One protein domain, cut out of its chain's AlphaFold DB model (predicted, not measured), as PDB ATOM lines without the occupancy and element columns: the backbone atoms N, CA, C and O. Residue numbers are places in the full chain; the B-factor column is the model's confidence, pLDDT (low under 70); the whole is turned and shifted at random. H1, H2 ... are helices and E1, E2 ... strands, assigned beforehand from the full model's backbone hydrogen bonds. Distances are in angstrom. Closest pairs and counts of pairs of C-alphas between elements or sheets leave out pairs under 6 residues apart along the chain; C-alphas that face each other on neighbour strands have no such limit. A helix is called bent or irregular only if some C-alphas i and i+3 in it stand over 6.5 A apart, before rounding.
ATOM      1  N   ALA A 117      -1.966  -5.925  10.327       91.56
ATOM      2  CA  ALA A 117      -1.106  -5.498  11.421       91.56
ATOM      3  C   ALA A 117      -1.718  -4.273  12.099       91.56
ATOM      4  O   ALA A 117      -2.003  -3.273  11.443       91.56
ATOM      5  N   HIS A 118      -1.897  -4.350  13.415       89.25
ATOM      6  CA  HIS A 118      -2.392  -3.237  14.215       89.25
ATOM      7  C   HIS A 118      -1.518  -3.018  15.447       89.25
ATOM      8  O   HIS A 118      -0.911  -3.937  16.004       89.25
ATOM      9  N   PHE A 119      -1.485  -1.771  15.892       85.06
ATOM     10  CA  PHE A 119      -0.909  -1.398  17.173       85.06
ATOM     11  C   PHE A 119      -2.000  -1.466  18.250       85.06
ATOM     12  O   PHE A 119      -3.102  -0.978  18.025       85.06
ATOM     13  N   TYR A 120      -1.735  -2.103  19.391       83.06
ATOM     14  CA  TYR A 120      -2.717  -2.333  20.456       83.06
ATOM     15  C   TYR A 120      -2.103  -2.037  21.828       83.06
ATOM     16  O   TYR A 120      -1.444  -2.871  22.440       83.06
ATOM     17  N   THR A 121      -2.330  -0.833  22.345       73.75
ATOM     18  CA  THR A 121      -1.682  -0.338  23.575       73.75
ATOM     19  C   THR A 121      -2.161  -1.003  24.863       73.75
ATOM     20  O   THR A 121      -1.528  -0.837  25.898       73.75
ATOM     21  N   MET A 122      -3.252  -1.767  24.814       70.56
ATOM     22  CA  MET A 122      -3.889  -2.387  25.978       70.56
ATOM     23  C   MET A 122      -3.496  -3.866  26.109       70.56
ATOM     24  O   MET A 122      -4.340  -4.699  26.407       70.56
ATOM     25  N   GLY A 123      -2.227  -4.211  25.858       64.38
ATOM     26  CA  GLY A 123      -1.750  -5.604  25.770       64.38
ATOM     27  C   GLY A 123      -1.967  -6.472  27.022       64.38
ATOM     28  O   GLY A 123      -1.853  -7.692  26.938       64.38
ATOM     29  N   GLU A 124      -2.297  -5.858  28.159       64.12
ATOM     30  CA  GLU A 124      -2.645  -6.535  29.414       64.12
ATOM     31  C   GLU A 124      -4.149  -6.822  29.554       64.12
ATOM     32  O   GLU A 124      -4.551  -7.634  30.389       64.12
ATOM     33  N   PHE A 125      -4.992  -6.189  28.732       68.06
ATOM     34  CA  PHE A 125      -6.439  -6.336  28.803       68.06
ATOM     35  C   PHE A 125      -6.925  -7.397  27.809       68.06
ATOM     36  O   PHE A 125      -6.670  -7.295  26.609       68.06
ATOM     37  N   PRO A 126      -7.678  -8.410  28.276       70.75
ATOM     38  CA  PRO A 126      -8.210  -9.463  27.412       70.75
ATOM     39  C   PRO A 126      -9.306  -8.971  26.456       70.75
ATOM     40  O   PRO A 126      -9.647  -9.672  25.503       70.75
ATOM     41  N   HIS A 127      -9.879  -7.791  26.717       85.88
ATOM     42  CA  HIS A 127     -10.984  -7.215  25.960       85.88
ATOM     43  C   HIS A 127     -10.709  -5.745  25.678       85.88
ATOM     44  O   HIS A 127     -10.583  -4.932  26.594       85.88
ATOM     45  N   GLY A 128     -10.647  -5.390  24.398       88.00
ATOM     46  CA  GLY A 128     -10.454  -4.008  23.987       88.00
ATOM     47  C   GLY A 128     -11.203  -3.669  22.717       88.00
ATOM     48  O   GLY A 128     -11.497  -4.539  21.904       88.00
ATOM     49  N   ILE A 129     -11.505  -2.391  22.543       89.31
ATOM     50  CA  ILE A 129     -12.154  -1.860  21.346       89.31
ATOM     51  C   ILE A 129     -11.300  -0.742  20.761       89.31
ATOM     52  O   ILE A 129     -10.634  -0.006  21.492       89.31
ATOM     53  N   GLY A 130     -11.302  -0.642  19.440       88.25
ATOM     54  CA  GLY A 130     -10.585   0.384  18.698       88.25
ATOM     55  C   GLY A 130     -11.521   1.243  17.862       88.25
ATOM     56  O   GLY A 130     -12.750   1.115  17.916       88.25
ATOM     57  N   SER A 131     -10.939   2.130  17.058       83.94
ATOM     58  CA  SER A 131     -11.697   3.083  16.239       83.94
ATOM     59  C   SER A 131     -12.614   2.407  15.210       83.94
ATOM     60  O   SER A 131     -13.642   2.983  14.841       83.94
ATOM     61  N   GLY A 132     -12.307   1.171  14.797       86.19
ATOM     62  CA  GLY A 132     -13.136   0.400  13.871       86.19
ATOM     63  C   GLY A 132     -14.528   0.084  14.431       86.19
ATOM     64  O   GLY A 132     -15.528   0.343  13.758       86.19
ATOM     65  N   LEU A 133     -14.623  -0.411  15.673       89.12
ATOM     66  CA  LEU A 133     -15.921  -0.707  16.294       89.12
ATOM     67  C   LEU A 133     -16.683   0.579  16.610       89.12
ATOM     68  O   LEU A 133     -17.879   0.653  16.347       89.12
ATOM     69  N   VAL A 134     -15.996   1.608  17.113       83.56
ATOM     70  CA  VAL A 134     -16.606   2.921  17.378       83.56
ATOM     71  C   VAL A 134     -17.254   3.484  16.114       83.56
ATOM     72  O   VAL A 134     -18.404   3.917  16.138       83.56
ATOM     73  N   THR A 135     -16.543   3.418  14.987       83.62
ATOM     74  CA  THR A 135     -17.064   3.853  13.687       83.62
ATOM     75  C   THR A 135     -18.275   3.026  13.256       83.62
ATOM     76  O   THR A 135     -19.251   3.589  12.763       83.62
ATOM     77  N   ALA A 136     -18.236   1.704  13.446       85.75
ATOM     78  CA  ALA A 136     -19.354   0.825  13.111       85.75
ATOM     79  C   ALA A 136     -20.604   1.153  13.941       85.75
ATOM     80  O   ALA A 136     -21.683   1.317  13.376       85.75
ATOM     81  N   VAL A 137     -20.446   1.321  15.258       84.25
ATOM     82  CA  VAL A 137     -21.529   1.724  16.166       84.25
ATOM     83  C   VAL A 137     -22.105   3.070  15.733       84.25
ATOM     84  O   VAL A 137     -23.305   3.157  15.510       84.25
ATOM     85  N   ARG A 138     -21.262   4.084  15.493       79.88
ATOM     86  CA  ARG A 138     -21.702   5.416  15.039       79.88
ATOM     87  C   ARG A 138     -22.517   5.367  13.743       79.88
ATOM     88  O   ARG A 138     -23.473   6.120  13.593       79.88
ATOM     89  N   LYS A 139     -22.141   4.502  12.795       80.00
ATOM     90  CA  LYS A 139     -22.900   4.308  11.548       80.00
ATOM     91  C   LYS A 139     -24.256   3.645  11.797       80.00
ATOM     92  O   LYS A 139     -25.225   4.000  11.137       80.00
ATOM     93  N   ALA A 140     -24.321   2.696  12.730       78.69
ATOM     94  CA  ALA A 140     -25.533   1.935  13.023       78.69
ATOM     95  C   ALA A 140     -26.590   2.726  13.803       78.69
ATOM     96  O   ALA A 140     -27.761   2.366  13.750       78.69
ATOM     97  N   THR A 141     -26.205   3.786  14.514       73.31
ATOM     98  CA  THR A 141     -27.142   4.532  15.360       73.31
ATOM     99  C   THR A 141     -28.010   5.553  14.626       73.31
ATOM    100  O   THR A 141     -28.947   6.013  15.256       73.31
ATOM    101  N   SER A 142     -27.717   5.896  13.358       53.31
ATOM    102  CA  SER A 142     -28.507   6.685  12.365       53.31
ATOM    103  C   SER A 142     -29.317   7.941  12.784       53.31
ATOM    104  O   SER A 142     -29.805   8.647  11.906       53.31
ATOM    105  N   SER A 143     -29.407   8.315  14.056       44.09
ATOM    106  CA  SER A 143     -29.978   9.559  14.571       44.09
ATOM    107  C   SER A 143     -28.849  10.485  15.013       44.09
ATOM    108  O   SER A 143     -27.873  10.019  15.604       44.09
ATOM    109  N   HIS A 150     -25.454  10.610  28.859       36.28
ATOM    110  CA  HIS A 150     -24.885   9.259  28.988       36.28
ATOM    111  C   HIS A 150     -23.663   9.031  28.077       36.28
ATOM    112  O   HIS A 150     -23.556   7.991  27.436       36.28
ATOM    113  N   GLN A 151     -22.754  10.012  28.006       45.16
ATOM    114  CA  GLN A 151     -21.697  10.144  26.986       45.16
ATOM    115  C   GLN A 151     -20.271   9.852  27.513       45.16
ATOM    116  O   GLN A 151     -19.888  10.345  28.565       45.16
ATOM    117  N   ILE A 152     -19.450   9.127  26.752       43.31
ATOM    118  CA  ILE A 152     -17.977   9.109  26.766       43.31
ATOM    119  C   ILE A 152     -17.536  10.156  25.777       43.31
ATOM    120  O   ILE A 152     -17.967  10.141  24.627       43.31
ATOM    121  N   TRP A 153     -16.583  10.960  26.203       46.41
ATOM    122  CA  TRP A 153     -15.938  11.992  25.419       46.41
ATOM    123  C   TRP A 153     -14.557  11.494  24.988       46.41
ATOM    124  O   TRP A 153     -13.743  11.132  25.836       46.41
ATOM    125  N   LEU A 154     -14.260  11.475  23.688       41.06
ATOM    126  CA  LEU A 154     -12.888  11.288  23.206       41.06
ATOM    127  C   LEU A 154     -12.350  12.620  22.682       41.06
ATOM    128  O   LEU A 154     -12.671  13.037  21.573       41.06
ATOM    129  N   LYS A 155     -11.517  13.286  23.493       35.25
ATOM    130  CA  LYS A 155     -10.822  14.521  23.116       35.25
ATOM    131  C   LYS A 155      -9.568  14.170  22.307       35.25
ATOM    132  O   LYS A 155      -8.574  13.692  22.851       35.25
ATOM    133  N   SER A 156      -9.615  14.389  20.997       35.53
ATOM    134  CA  SER A 156      -8.412  14.462  20.158       35.53
ATOM    135  C   SER A 156      -7.638  15.749  20.480       35.53
ATOM    136  O   SER A 156      -8.244  16.751  20.865       35.53
ATOM    137  N   LYS A 157      -6.318  15.782  20.234       36.44
ATOM    138  CA  LYS A 157      -5.506  17.019  20.274       36.44
ATOM    139  C   LYS A 157      -6.037  18.136  19.342       36.44
ATOM    140  O   LYS A 157      -5.550  19.254  19.420       36.44
ATOM    141  N   SER A 158      -7.017  17.840  18.481       39.03
ATOM    142  CA  SER A 158      -7.613  18.732  17.474       39.03
ATOM    143  C   SER A 158      -9.003  19.313  17.813       39.03
ATOM    144  O   SER A 158      -9.651  19.829  16.909       39.03
ATOM    145  N   ASN A 159      -9.494  19.237  19.058       38.94
ATOM    146  CA  ASN A 159     -10.753  19.883  19.505       38.94
ATOM    147  C   ASN A 159     -12.077  19.467  18.808       38.94
ATOM    148  O   ASN A 159     -13.066  20.186  18.903       38.94
ATOM    149  N   SER A 160     -12.161  18.302  18.165       39.25
ATOM    150  CA  SER A 160     -13.425  17.768  17.619       39.25
ATOM    151  C   SER A 160     -14.003  16.649  18.504       39.25
ATOM    152  O   SER A 160     -13.319  15.664  18.779       39.25
ATOM    153  N   GLU A 161     -15.251  16.801  18.970       39.94
ATOM    154  CA  GLU A 161     -15.922  15.894  19.925       39.94
ATOM    155  C   GLU A 161     -16.723  14.767  19.240       39.94
ATOM    156  O   GLU A 161     -17.285  14.934  18.156       39.94
ATOM    157  N   SER A 162     -16.774  13.581  19.859       41.59
ATOM    158  CA  SER A 162     -17.633  12.448  19.464       41.59
ATOM    159  C   SER A 162     -17.908  11.518  20.665       41.59
ATOM    160  O   SER A 162     -16.992  11.227  21.434       41.59
ATOM    161  N   THR A 163     -19.158  11.049  20.800       46.25
ATOM    162  CA  THR A 163     -19.766  10.386  21.982       46.25
ATOM    163  C   THR A 163     -19.705   8.832  21.979       46.25
ATOM    164  O   THR A 163     -20.107   8.224  20.988       46.25
ATOM    165  N   ILE A 164     -19.302   8.157  23.079       52.81
ATOM    166  CA  ILE A 164     -19.493   6.687  23.360       52.81
ATOM    167  C   ILE A 164     -20.174   6.520  24.762       52.81
ATOM    168  O   ILE A 164     -20.732   7.499  25.199       52.81
ATOM    169  N   ILE A 165     -20.268   5.396  25.495       54.09
ATOM    170  CA  ILE A 165     -20.960   5.285  26.821       54.09
ATOM    171  C   ILE A 165     -20.066   4.508  27.810       54.09
ATOM    172  O   ILE A 165     -19.823   3.333  27.541       54.09
ATOM    173  N   SER A 166     -19.536   5.120  28.890       53.88
ATOM    174  CA  SER A 166     -18.609   4.452  29.829       53.88
ATOM    175  C   SER A 166     -19.208   4.387  31.203       53.88
ATOM    176  O   SER A 166     -19.617   5.410  31.750       53.88
ATOM    177  N   GLU A 167     -19.154   3.206  31.785       57.59
ATOM    178  CA  GLU A 167     -19.292   3.036  33.220       57.59
ATOM    179  C   GLU A 167     -17.861   2.921  33.793       57.59
ATOM    180  O   GLU A 167     -16.992   2.343  33.132       57.59
ATOM    181  N   PRO A 168     -17.543   3.555  34.937       53.53
ATOM    182  CA  PRO A 168     -16.259   3.349  35.603       53.53
ATOM    183  C   PRO A 168     -16.238   1.964  36.257       53.53
ATOM    184  O   PRO A 168     -17.243   1.521  36.821       53.53
ATOM    185  N   ASP A 169     -15.112   1.248  36.176       56.31
ATOM    186  CA  ASP A 169     -14.930   0.014  36.957       56.31
ATOM    187  C   ASP A 169     -14.550   0.368  38.403       56.31
ATOM    188  O   ASP A 169     -14.281   1.537  38.698       56.31
ATOM    189  N   PRO A 170     -14.499  -0.600  39.339       51.97
ATOM    190  CA  PRO A 170     -14.030  -0.332  40.701       51.97
ATOM    191  C   PRO A 170     -12.613   0.274  40.777       51.97
ATOM    192  O   PRO A 170     -12.195   0.705  41.846       51.97
ATOM    193  N   LYS A 171     -11.866   0.292  39.664       54.44
ATOM    194  CA  LYS A 171     -10.522   0.863  39.510       54.44
ATOM    195  C   LYS A 171     -10.520   2.183  38.714       54.44
ATOM    196  O   LYS A 171      -9.445   2.706  38.431       54.44
ATOM    197  N   GLY A 172     -11.687   2.731  38.357       60.12
ATOM    198  CA  GLY A 172     -11.843   3.979  37.605       60.12
ATOM    199  C   GLY A 172     -11.511   3.901  36.107       60.12
ATOM    200  O   GLY A 172     -11.439   4.939  35.452       60.12
ATOM    201  N   ILE A 173     -11.306   2.708  35.540       60.09
ATOM    202  CA  ILE A 173     -10.994   2.530  34.117       60.09
ATOM    203  C   ILE A 173     -12.298   2.612  33.306       60.09
ATOM    204  O   ILE A 173     -13.238   1.865  33.592       60.09
ATOM    205  N   PRO A 174     -12.387   3.485  32.282       62.91
ATOM    206  CA  PRO A 174     -13.592   3.605  31.472       62.91
ATOM    207  C   PRO A 174     -13.783   2.362  30.597       62.91
ATOM    208  O   PRO A 174     -12.908   2.012  29.798       62.91
ATOM    209  N   TYR A 175     -14.952   1.727  30.698       73.12
ATOM    210  CA  TYR A 175     -15.332   0.605  29.842       73.12
ATOM    211  C   TYR A 175     -16.686   0.811  29.179       73.12
ATOM    212  O   TYR A 175     -17.580   1.434  29.743       73.12
ATOM    213  N   VAL A 176     -16.863   0.218  27.999       75.62
ATOM    214  CA  VAL A 176     -18.163   0.166  27.319       75.62
ATOM    215  C   VAL A 176     -18.790  -1.215  27.534       75.62
ATOM    216  O   VAL A 176     -18.163  -2.212  27.154       75.62
ATOM    217  N   PRO A 177     -19.999  -1.313  28.119       81.81
ATOM    218  CA  PRO A 177     -20.680  -2.589  28.302       81.81
ATOM    219  C   PRO A 177     -21.347  -3.022  26.991       81.81
ATOM    220  O   PRO A 177     -22.400  -2.507  26.605       81.81
ATOM    221  N   PHE A 178     -20.745  -3.988  26.300       86.38
ATOM    222  CA  PHE A 178     -21.351  -4.608  25.122       86.38
ATOM    223  C   PHE A 178     -21.918  -5.981  25.462       86.38
ATOM    224  O   PHE A 178     -21.270  -6.790  26.125       86.38
ATOM    225  N   SER A 179     -23.103  -6.271  24.925       90.44
ATOM    226  CA  SER A 179     -23.574  -7.648  24.779       90.44
ATOM    227  C   SER A 179     -22.963  -8.231  23.508       90.44
ATOM    228  O   SER A 179     -23.133  -7.665  22.429       90.44
ATOM    229  N   VAL A 180     -22.232  -9.339  23.624       92.19
ATOM    230  CA  VAL A 180     -21.471  -9.931  22.517       92.19
ATOM    231  C   VAL A 180     -21.979 -11.335  22.203       92.19
ATOM    232  O   VAL A 180     -22.336 -12.107  23.098       92.19
ATOM    233  N   GLY A 181     -22.040 -11.658  20.914       93.19
ATOM    234  CA  GLY A 181     -22.502 -12.939  20.386       93.19
ATOM    235  C   GLY A 181     -21.787 -13.337  19.097       93.19
ATOM    236  O   GLY A 181     -21.036 -12.554  18.510       93.19
ATOM    237  N   ALA A 182     -22.051 -14.554  18.630       92.31
ATOM    238  CA  ALA A 182     -21.756 -14.932  17.253       92.31
ATOM    239  C   ALA A 182     -22.714 -14.198  16.287       92.31
ATOM    240  O   ALA A 182     -23.842 -13.900  16.682       92.31
ATOM    241  N   PRO A 183     -22.326 -13.942  15.023       89.56
ATOM    242  CA  PRO A 183     -23.183 -13.279  14.035       89.56
ATOM    243  C   PRO A 183     -24.597 -13.871  13.927       89.56
ATOM    244  O   PRO A 183     -25.569 -13.134  14.022       89.56
ATOM    245  N   GLY A 184     -24.730 -15.194  13.790       81.06
ATOM    246  CA  GLY A 184     -26.032 -15.870  13.673       81.06
ATOM    247  C   GLY A 184     -26.709 -16.239  14.996       81.06
ATOM    248  O   GLY A 184     -27.721 -16.928  14.973       81.06
ATOM    249  N   GLY A 185     -26.135 -15.859  16.139       80.81
ATOM    250  CA  GLY A 185     -26.597 -16.291  17.457       80.81
ATOM    251  C   GLY A 185     -27.210 -15.173  18.293       80.81
ATOM    252  O   GLY A 185     -27.103 -13.980  17.989       80.81
ATOM    253  N   GLU A 186     -27.810 -15.578  19.408       79.75
ATOM    254  CA  GLU A 186     -28.130 -14.668  20.502       79.75
ATOM    255  C   GLU A 186     -26.845 -14.115  21.133       79.75
ATOM    256  O   GLU A 186     -25.788 -14.758  21.133       79.75
ATOM    257  N   THR A 187     -26.918 -12.905  21.684       74.12
ATOM    258  CA  THR A 187     -25.828 -12.362  22.497       74.12
ATOM    259  C   THR A 187     -25.765 -13.117  23.815       74.12
ATOM    260  O   THR A 187     -26.744 -13.120  24.559       74.12
ATOM    261  N   LYS A 188     -24.622 -13.732  24.117       74.75
ATOM    262  CA  LYS A 188     -24.496 -14.653  25.257       74.75
ATOM    263  C   LYS A 188     -23.770 -14.048  26.449       74.75
ATOM    264  O   LYS A 188     -23.911 -14.553  27.557       74.75
ATOM    265  N   VAL A 189     -22.961 -13.009  26.238       79.12
ATOM    266  CA  VAL A 189     -22.099 -12.481  27.302       79.12
ATOM    267  C   VAL A 189     -22.085 -10.960  27.291       79.12
ATOM    268  O   VAL A 189     -21.914 -10.347  26.240       79.12
ATOM    269  N   SER A 190     -22.254 -10.360  28.469       81.00
ATOM    270  CA  SER A 190     -21.981  -8.941  28.692       81.00
ATOM    271  C   SER A 190     -20.536  -8.789  29.156       81.00
ATOM    272  O   SER A 190     -20.134  -9.425  30.130       81.00
ATOM    273  N   HIS A 191     -19.754  -7.974  28.455       77.06
ATOM    274  CA  HIS A 191     -18.365  -7.698  28.809       77.06
ATOM    275  C   HIS A 191     -18.110  -6.192  28.848       77.06
ATOM    276  O   HIS A 191     -18.614  -5.435  28.016       77.06
ATOM    277  N   ALA A 192     -17.282  -5.788  29.808       79.44
ATOM    278  CA  ALA A 192     -16.654  -4.481  29.845       79.44
ATOM    279  C   ALA A 192     -15.484  -4.461  28.848       79.44
ATOM    280  O   ALA A 192     -14.574  -5.283  28.944       79.44
ATOM    281  N   PHE A 193     -15.511  -3.535  27.889       83.62
ATOM    282  CA  PHE A 193     -14.428  -3.352  26.923       83.62
ATOM    283  C   PHE A 193     -13.676  -2.048  27.174       83.62
ATOM    284  O   PHE A 193     -14.280  -0.976  27.132       83.62
ATOM    285  N   GLY A 194     -12.357  -2.138  27.364       79.88
ATOM    286  CA  GLY A 194     -11.488  -0.963  27.433       79.88
ATOM    287  C   GLY A 194     -11.267  -0.345  26.050       79.88
ATOM    288  O   GLY A 194     -11.076  -1.057  25.061       79.88
ATOM    289  N   PHE A 195     -11.268   0.983  25.956       81.56
ATOM    290  CA  PHE A 195     -10.970   1.674  24.700       81.56
ATOM    291  C   PHE A 195      -9.459   1.854  24.508       81.56
ATOM    292  O   PHE A 195      -8.786   2.471  25.330       81.56
ATOM    293  N   ALA A 196      -8.926   1.344  23.397       80.75
ATOM    294  CA  ALA A 196      -7.529   1.496  23.011       80.75
ATOM    295  C   ALA A 196      -7.420   2.535  21.884       80.75
ATOM    296  O   ALA A 196      -7.601   2.214  20.712       80.75
ATOM    297  N   SER A 197      -7.110   3.790  22.221       72.44
ATOM    298  CA  SER A 197      -7.134   4.915  21.267       72.44
ATOM    299  C   SER A 197      -6.202   4.755  20.062       72.44
ATOM    300  O   SER A 197      -6.526   5.215  18.970       72.44
ATOM    301  N   ALA A 198      -5.065   4.077  20.232       77.94
ATOM    302  CA  ALA A 198      -4.120   3.807  19.151       77.94
ATOM    303  C   ALA A 198      -4.446   2.527  18.354       77.94
ATOM    304  O   ALA A 198      -3.755   2.211  17.383       77.94
ATOM    305  N   PHE A 199      -5.492   1.790  18.745       84.12
ATOM    306  CA  PHE A 199      -5.943   0.596  18.044       84.12
ATOM    307  C   PHE A 199      -6.926   0.961  16.936       84.12
ATOM    308  O   PHE A 199      -8.066   1.355  17.174       84.12
ATOM    309  N   THR A 200      -6.469   0.806  15.697       83.31
ATOM    310  CA  THR A 200      -7.285   1.041  14.498       83.31
ATOM    311  C   THR A 200      -8.148  -0.159  14.111       83.31
ATOM    312  O   THR A 200      -9.035  -0.031  13.270       83.31
ATOM    313  N   GLY A 201      -7.899  -1.328  14.710       84.25
ATOM    314  CA  GLY A 201      -8.744  -2.503  14.520       84.25
ATOM    315  C   GLY A 201     -10.076  -2.370  15.269       84.25
ATOM    316  O   GLY A 201     -10.271  -1.420  16.031       84.25
ATOM    317  N   PRO A 202     -11.036  -3.285  15.052       86.00
ATOM    318  CA  PRO A 202     -12.370  -3.094  15.608       86.00
ATOM    319  C   PRO A 202     -12.442  -3.494  17.083       86.00
ATOM    320  O   PRO A 202     -12.758  -2.655  17.924       86.00
ATOM    321  N   ALA A 203     -12.111  -4.745  17.412       93.75
ATOM    322  CA  ALA A 203     -12.071  -5.215  18.793       93.75
ATOM    323  C   ALA A 203     -11.089  -6.380  18.996       93.75
ATOM    324  O   ALA A 203     -10.656  -7.038  18.049       93.75
ATOM    325  N   VAL A 204     -10.766  -6.628  20.259       93.25
ATOM    326  CA  VAL A 204      -9.971  -7.742  20.768       93.25
ATOM    327  C   VAL A 204     -10.808  -8.459  21.825       93.25
ATOM    328  O   VAL A 204     -11.430  -7.808  22.666       93.25
ATOM    329  N   VAL A 205     -10.836  -9.789  21.774       93.12
ATOM    330  CA  VAL A 205     -11.475 -10.643  22.783       93.12
ATOM    331  C   VAL A 205     -10.520 -11.744  23.218       93.12
ATOM    332  O   VAL A 205      -9.703 -12.201  22.421       93.12
ATOM    333  N   SER A 206     -10.648 -12.226  24.453       91.12
ATOM    334  CA  SER A 206      -9.866 -13.374  24.907       91.12
ATOM    335  C   SER A 206     -10.264 -14.660  24.188       91.12
ATOM    336  O   SER A 206     -11.413 -14.840  23.777       91.12
ATOM    337  N   GLU A 207      -9.329 -15.607  24.131       91.19
ATOM    338  CA  GLU A 207      -9.598 -16.980  23.697       91.19
ATOM    339  C   GLU A 207     -10.763 -17.627  24.478       91.19
ATOM    340  O   GLU A 207     -11.577 -18.354  23.913       91.19
ATOM    341  N   GLU A 208     -10.886 -17.345  25.780       90.81
ATOM    342  CA  GLU A 208     -11.986 -17.863  26.603       90.81
ATOM    343  C   GLU A 208     -13.347 -17.325  26.148       90.81
ATOM    344  O   GLU A 208     -14.279 -18.108  25.948       90.81
ATOM    345  N   THR A 209     -13.460 -16.010  25.940       91.31
ATOM    346  CA  THR A 209     -14.683 -15.397  25.409       91.31
ATOM    347  C   THR A 209     -14.979 -15.920  24.009       91.31
ATOM    348  O   THR A 209     -16.119 -16.274  23.723       91.31
ATOM    349  N   ALA A 210     -13.964 -16.053  23.152       92.69
ATOM    350  CA  ALA A 210     -14.143 -16.593  21.811       92.69
ATOM    351  C   ALA A 210     -14.692 -18.029  21.817       92.69
ATOM    352  O   ALA A 210     -15.563 -18.332  21.003       92.69
ATOM    353  N   ARG A 211     -14.250 -18.888  22.747       91.25
ATOM    354  CA  ARG A 211     -14.812 -20.239  22.929       91.25
ATOM    355  C   ARG A 211     -16.251 -20.210  23.442       91.25
ATOM    356  O   ARG A 211     -17.100 -20.875  22.862       91.25
ATOM    357  N   LYS A 212     -16.551 -19.419  24.481       90.75
ATOM    358  CA  LYS A 212     -17.921 -19.293  25.034       90.75
ATOM    359  C   LYS A 212     -18.935 -18.816  23.990       90.75
ATOM    360  O   LYS A 212     -20.100 -19.206  24.020       90.75
ATOM    361  N   LEU A 213     -18.487 -17.959  23.077       91.44
ATOM    362  CA  LEU A 213     -19.298 -17.403  22.000       91.44
ATOM    363  C   LEU A 213     -19.285 -18.246  20.717       91.44
ATOM    364  O   LEU A 213     -19.960 -17.868  19.767       91.44
ATOM    365  N   ASP A 214     -18.533 -19.350  20.677       91.44
ATOM    366  CA  ASP A 214     -18.331 -20.177  19.482       91.44
ATOM    367  C   ASP A 214     -17.858 -19.367  18.251       91.44
ATOM    368  O   ASP A 214     -18.291 -19.544  17.113       91.44
ATOM    369  N   ALA A 230       2.151 -10.605  18.624       83.50
ATOM    370  CA  ALA A 230       1.044 -11.525  18.861       83.50
ATOM    371  C   ALA A 230       0.259 -11.783  17.568       83.50
ATOM    372  O   ALA A 230      -0.514 -10.933  17.125       83.50
ATOM    373  N   LYS A 231       0.436 -12.966  16.967       90.06
ATOM    374  CA  LYS A 231      -0.417 -13.431  15.865       90.06
ATOM    375  C   LYS A 231      -1.736 -13.950  16.426       90.06
ATOM    376  O   LYS A 231      -1.776 -14.981  17.088       90.06
ATOM    377  N   CYS A 232      -2.806 -13.228  16.141       92.31
ATOM    378  CA  CYS A 232      -4.154 -13.529  16.594       92.31
ATOM    379  C   CYS A 232      -4.969 -14.124  15.446       92.31
ATOM    380  O   CYS A 232      -4.883 -13.669  14.298       92.31
ATOM    381  N   ARG A 233      -5.812 -15.108  15.766       94.62
ATOM    382  CA  ARG A 233      -6.880 -15.537  14.856       94.62
ATOM    383  C   ARG A 233      -7.883 -14.396  14.706       94.62
ATOM    384  O   ARG A 233      -8.101 -13.626  15.641       94.62
ATOM    385  N   ARG A 234      -8.501 -14.287  13.532       96.62
ATOM    386  CA  ARG A 234      -9.518 -13.271  13.249       96.62
ATOM    387  C   ARG A 234     -10.888 -13.920  13.177       96.62
ATOM    388  O   ARG A 234     -11.052 -14.936  12.515       96.62
ATOM    389  N   ALA A 235     -11.872 -13.340  13.842       97.00
ATOM    390  CA  ALA A 235     -13.239 -13.848  13.843       97.00
ATOM    391  C   ALA A 235     -14.250 -12.725  13.630       97.00
ATOM    392  O   ALA A 235     -13.905 -11.545  13.689       97.00
ATOM    393  N   ARG A 236     -15.508 -13.086  13.397       96.31
ATOM    394  CA  ARG A 236     -16.637 -12.162  13.453       96.31
ATOM    395  C   ARG A 236     -17.360 -12.289  14.770       96.31
ATOM    396  O   ARG A 236     -17.705 -13.392  15.179       96.31
ATOM    397  N   ALA A 237     -17.659 -11.151  15.374       95.81
ATOM    398  CA  ALA A 237     -18.533 -11.083  16.530       95.81
ATOM    399  C   ALA A 237     -19.599 -10.007  16.318       95.81
ATOM    400  O   ALA A 237     -19.350  -8.971  15.695       95.81
ATOM    401  N   ARG A 238     -20.790 -10.290  16.840       94.81
ATOM    402  CA  ARG A 238     -21.914  -9.367  16.933       94.81
ATOM    403  C   ARG A 238     -21.815  -8.619  18.254       94.81
ATOM    404  O   ARG A 238     -21.724  -9.249  19.304       94.81
ATOM    405  N   PHE A 239     -21.839  -7.297  18.192       92.75
ATOM    406  CA  PHE A 239     -21.840  -6.392  19.330       92.75
ATOM    407  C   PHE A 239     -23.169  -5.652  19.362       92.75
ATOM    408  O   PHE A 239     -23.525  -4.956  18.411       92.75
ATOM    409  N   VAL A 240     -23.873  -5.776  20.481       89.88
ATOM    410  CA  VAL A 240     -25.119  -5.065  20.751       89.88
ATOM    411  C   VAL A 240     -24.889  -4.095  21.898       89.88
ATOM    412  O   VAL A 240     -24.500  -4.486  23.001       89.88
ATOM    413  N   LEU A 241     -25.165  -2.820  21.639       85.62
ATOM    414  CA  LEU A 241     -25.167  -1.759  22.636       85.62
ATOM    415  C   LEU A 241     -26.602  -1.267  22.813       85.62
ATOM    416  O   LEU A 241     -27.050  -0.357  22.116       85.62
ATOM    417  N   LYS A 242     -27.324  -1.881  23.761       80.50
ATOM    418  CA  LYS A 242     -28.758  -1.627  23.999       80.50
ATOM    419  C   LYS A 242     -29.070  -0.141  24.181       80.50
ATOM    420  O   LYS A 242     -29.989   0.365  23.547       80.50
ATOM    421  N   LYS A 243     -28.265   0.562  24.989       75.69
ATOM    422  CA  LYS A 243     -28.423   2.003  25.261       75.69
ATOM    423  C   LYS A 243     -28.376   2.852  23.984       75.69
ATOM    424  O   LYS A 243     -29.119   3.814  23.869       75.69
ATOM    425  N   ALA A 244     -27.542   2.467  23.020       74.06
ATOM    426  CA  ALA A 244     -27.395   3.168  21.749       74.06
ATOM    427  C   ALA A 244     -28.287   2.596  20.633       74.06
ATOM    428  O   ALA A 244     -28.226   3.082  19.512       74.06
ATOM    429  N   LYS A 245     -29.071   1.539  20.903       81.75
ATOM    430  CA  LYS A 245     -29.791   0.750  19.884       81.75
ATOM    431  C   LYS A 245     -28.888   0.304  18.719       81.75
ATOM    432  O   LYS A 245     -29.355   0.136  17.598       81.75
ATOM    433  N   ALA A 246     -27.596   0.107  18.985       84.38
ATOM    434  CA  ALA A 246     -26.639  -0.327  17.977       84.38
ATOM    435  C   ALA A 246     -26.512  -1.851  17.983       84.38
ATOM    436  O   ALA A 246     -26.366  -2.460  19.045       84.38
ATOM    437  N   ASP A 247     -26.515  -2.439  16.791       89.62
ATOM    438  CA  ASP A 247     -26.310  -3.864  16.552       89.62
ATOM    439  C   ASP A 247     -25.398  -4.026  15.336       89.62
ATOM    440  O   ASP A 247     -25.790  -3.756  14.198       89.62
ATOM    441  N   VAL A 248     -24.136  -4.371  15.589       90.88
ATOM    442  CA  VAL A 248     -23.084  -4.378  14.570       90.88
ATOM    443  C   VAL A 248     -22.318  -5.688  14.582       90.88
ATOM    444  O   VAL A 248     -22.040  -6.253  15.635       90.88
ATOM    445  N   VAL A 249     -21.914  -6.156  13.402       93.81
ATOM    446  CA  VAL A 249     -20.988  -7.283  13.255       93.81
ATOM    447  C   VAL A 249     -19.659  -6.744  12.757       93.81
ATOM    448  O   VAL A 249     -19.603  -6.115  11.702       93.81
ATOM    449  N   VAL A 250     -18.591  -6.986  13.515       94.88
ATOM    450  CA  VAL A 250     -17.239  -6.512  13.192       94.88
ATOM    451  C   VAL A 250     -16.217  -7.640  13.275       94.88
ATOM    452  O   VAL A 250     -16.479  -8.711  13.828       94.88
ATOM    453  N   GLY A 251     -15.037  -7.400  12.702       95.69
ATOM    454  CA  GLY A 251     -13.885  -8.277  12.877       95.69
ATOM    455  C   GLY A 251     -13.292  -8.132  14.273       95.69
ATOM    456  O   GLY A 251     -13.155  -7.023  14.779       95.69
ATOM    457  N   VAL A 252     -12.916  -9.243  14.889       95.88
ATOM    458  CA  VAL A 252     -12.243  -9.261  16.187       95.88
ATOM    459  C   VAL A 252     -10.942 -10.038  16.096       95.88
ATOM    460  O   VAL A 252     -10.870 -11.063  15.414       95.88
ATOM    461  N   ALA A 253      -9.920  -9.560  16.796       94.94
ATOM    462  CA  ALA A 253      -8.757 -10.372  17.111       94.94
ATOM    463  C   ALA A 253      -9.091 -11.266  18.303       94.94
ATOM    464  O   ALA A 253      -9.527 -10.779  19.347       94.94
ATOM    465  N   VAL A 254      -8.865 -12.567  18.158       94.31
ATOM    466  CA  VAL A 254      -8.909 -13.498  19.280       94.31
ATOM    467  C   VAL A 254      -7.518 -13.521  19.895       94.31
ATOM    468  O   VAL A 254      -6.586 -14.084  19.316       94.31
ATOM    469  N   TRP A 255      -7.377 -12.829  21.023       88.69
ATOM    470  CA  TRP A 255      -6.124 -12.722  21.749       88.69
ATOM    471  C   TRP A 255      -5.764 -14.099  22.307       88.69
ATOM    472  O   TRP A 255      -6.528 -14.636  23.127       88.69
ATOM    473  N   PRO A 256      -4.629 -14.684  21.883       81.88
ATOM    474  CA  PRO A 256      -4.197 -15.955  22.432       81.88
ATOM    475  C   PRO A 256      -4.000 -15.773  23.934       81.88
ATOM    476  O   PRO A 256      -3.596 -14.700  24.386       81.88
TER     477      PRO A 256
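AT A GLANCE: This is residues 117 to 143, 150 to 214 and 230 to 256 of the 267 residues of an uncharacterized protein of Planctomycetes bacterium (UniProt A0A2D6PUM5). A single sheet of five strands curls like part of a barrel and folds back on itself, E2 and E1 facing E5 and E3 across the hinge strand E4. Two small helices, H1 and H2, pack on its opposite faces. The printed part has 119 residues, under half of them in named elements, in the order H1 E1 E2 E3 H2 E4 E5; the class is mixed, helices and strands. The sheet, E2 E1 E4 E5 E3, is mixed; the whole is compact, with a radius of gyration of the C-alphas of 13.6 A and spans of 39 by 30 by 30 A.

IN THESE COORDINATES: Residues 117 to 130 have no named element. Find C-alpha 131 at (-11.697, 3.083, 16.239); from there H1 runs 14.3 A to residue 140. After residues 150 to 173 come E1, residues 174 to 181, 21.8 A, and E2, 187 to 195, 20.6 A. E3, 203 to 206, and H2, 207 to 212, follow. E4, 230 to 241, spans 28.2 A, and E5, 246 to 255, spans 24.3 A, ending at C-alpha (-6.124, -12.722, 21.749).

HOW THE PARTS SIT: In this folded sheet, one sheet bent back into two leaves, look first at hairpin E1 and E2, with N 180 and O 189 2.8 A apart. Antiparallel E1 and E4 have N 240 and O 179 at 2.8 A; hairpin E4 and E5 has N 239 and O 248 at 2.8 A. E5 and E3 are parallel, with N 255 and O 205 at 2.8 A. H1 is on the sheet at a height of 7.5 A; its closest C-alphas to E5 are Ala 140 and Ala 246, 5.6 A. H2 is on the opposite face, its closest C-alphas to E5 being Glu 207 and Val 254, 5.7 A. In H1 and H2 every O i to N i+4 pair is within hydrogen-bond range.

THE WHOLE: The C-alphas of Asn 159 and Asp 214, the two farthest apart, are 40.8 A apart. Two cuts leave gaps of 15.3 A between C-alphas 143 and 150 and 21.2 A between C-alphas 214 and 230. Of the links printed whole, none is long. The model's pLDDT is under 70 at residues 123 to 125, 142 to 143 and 150 to 174.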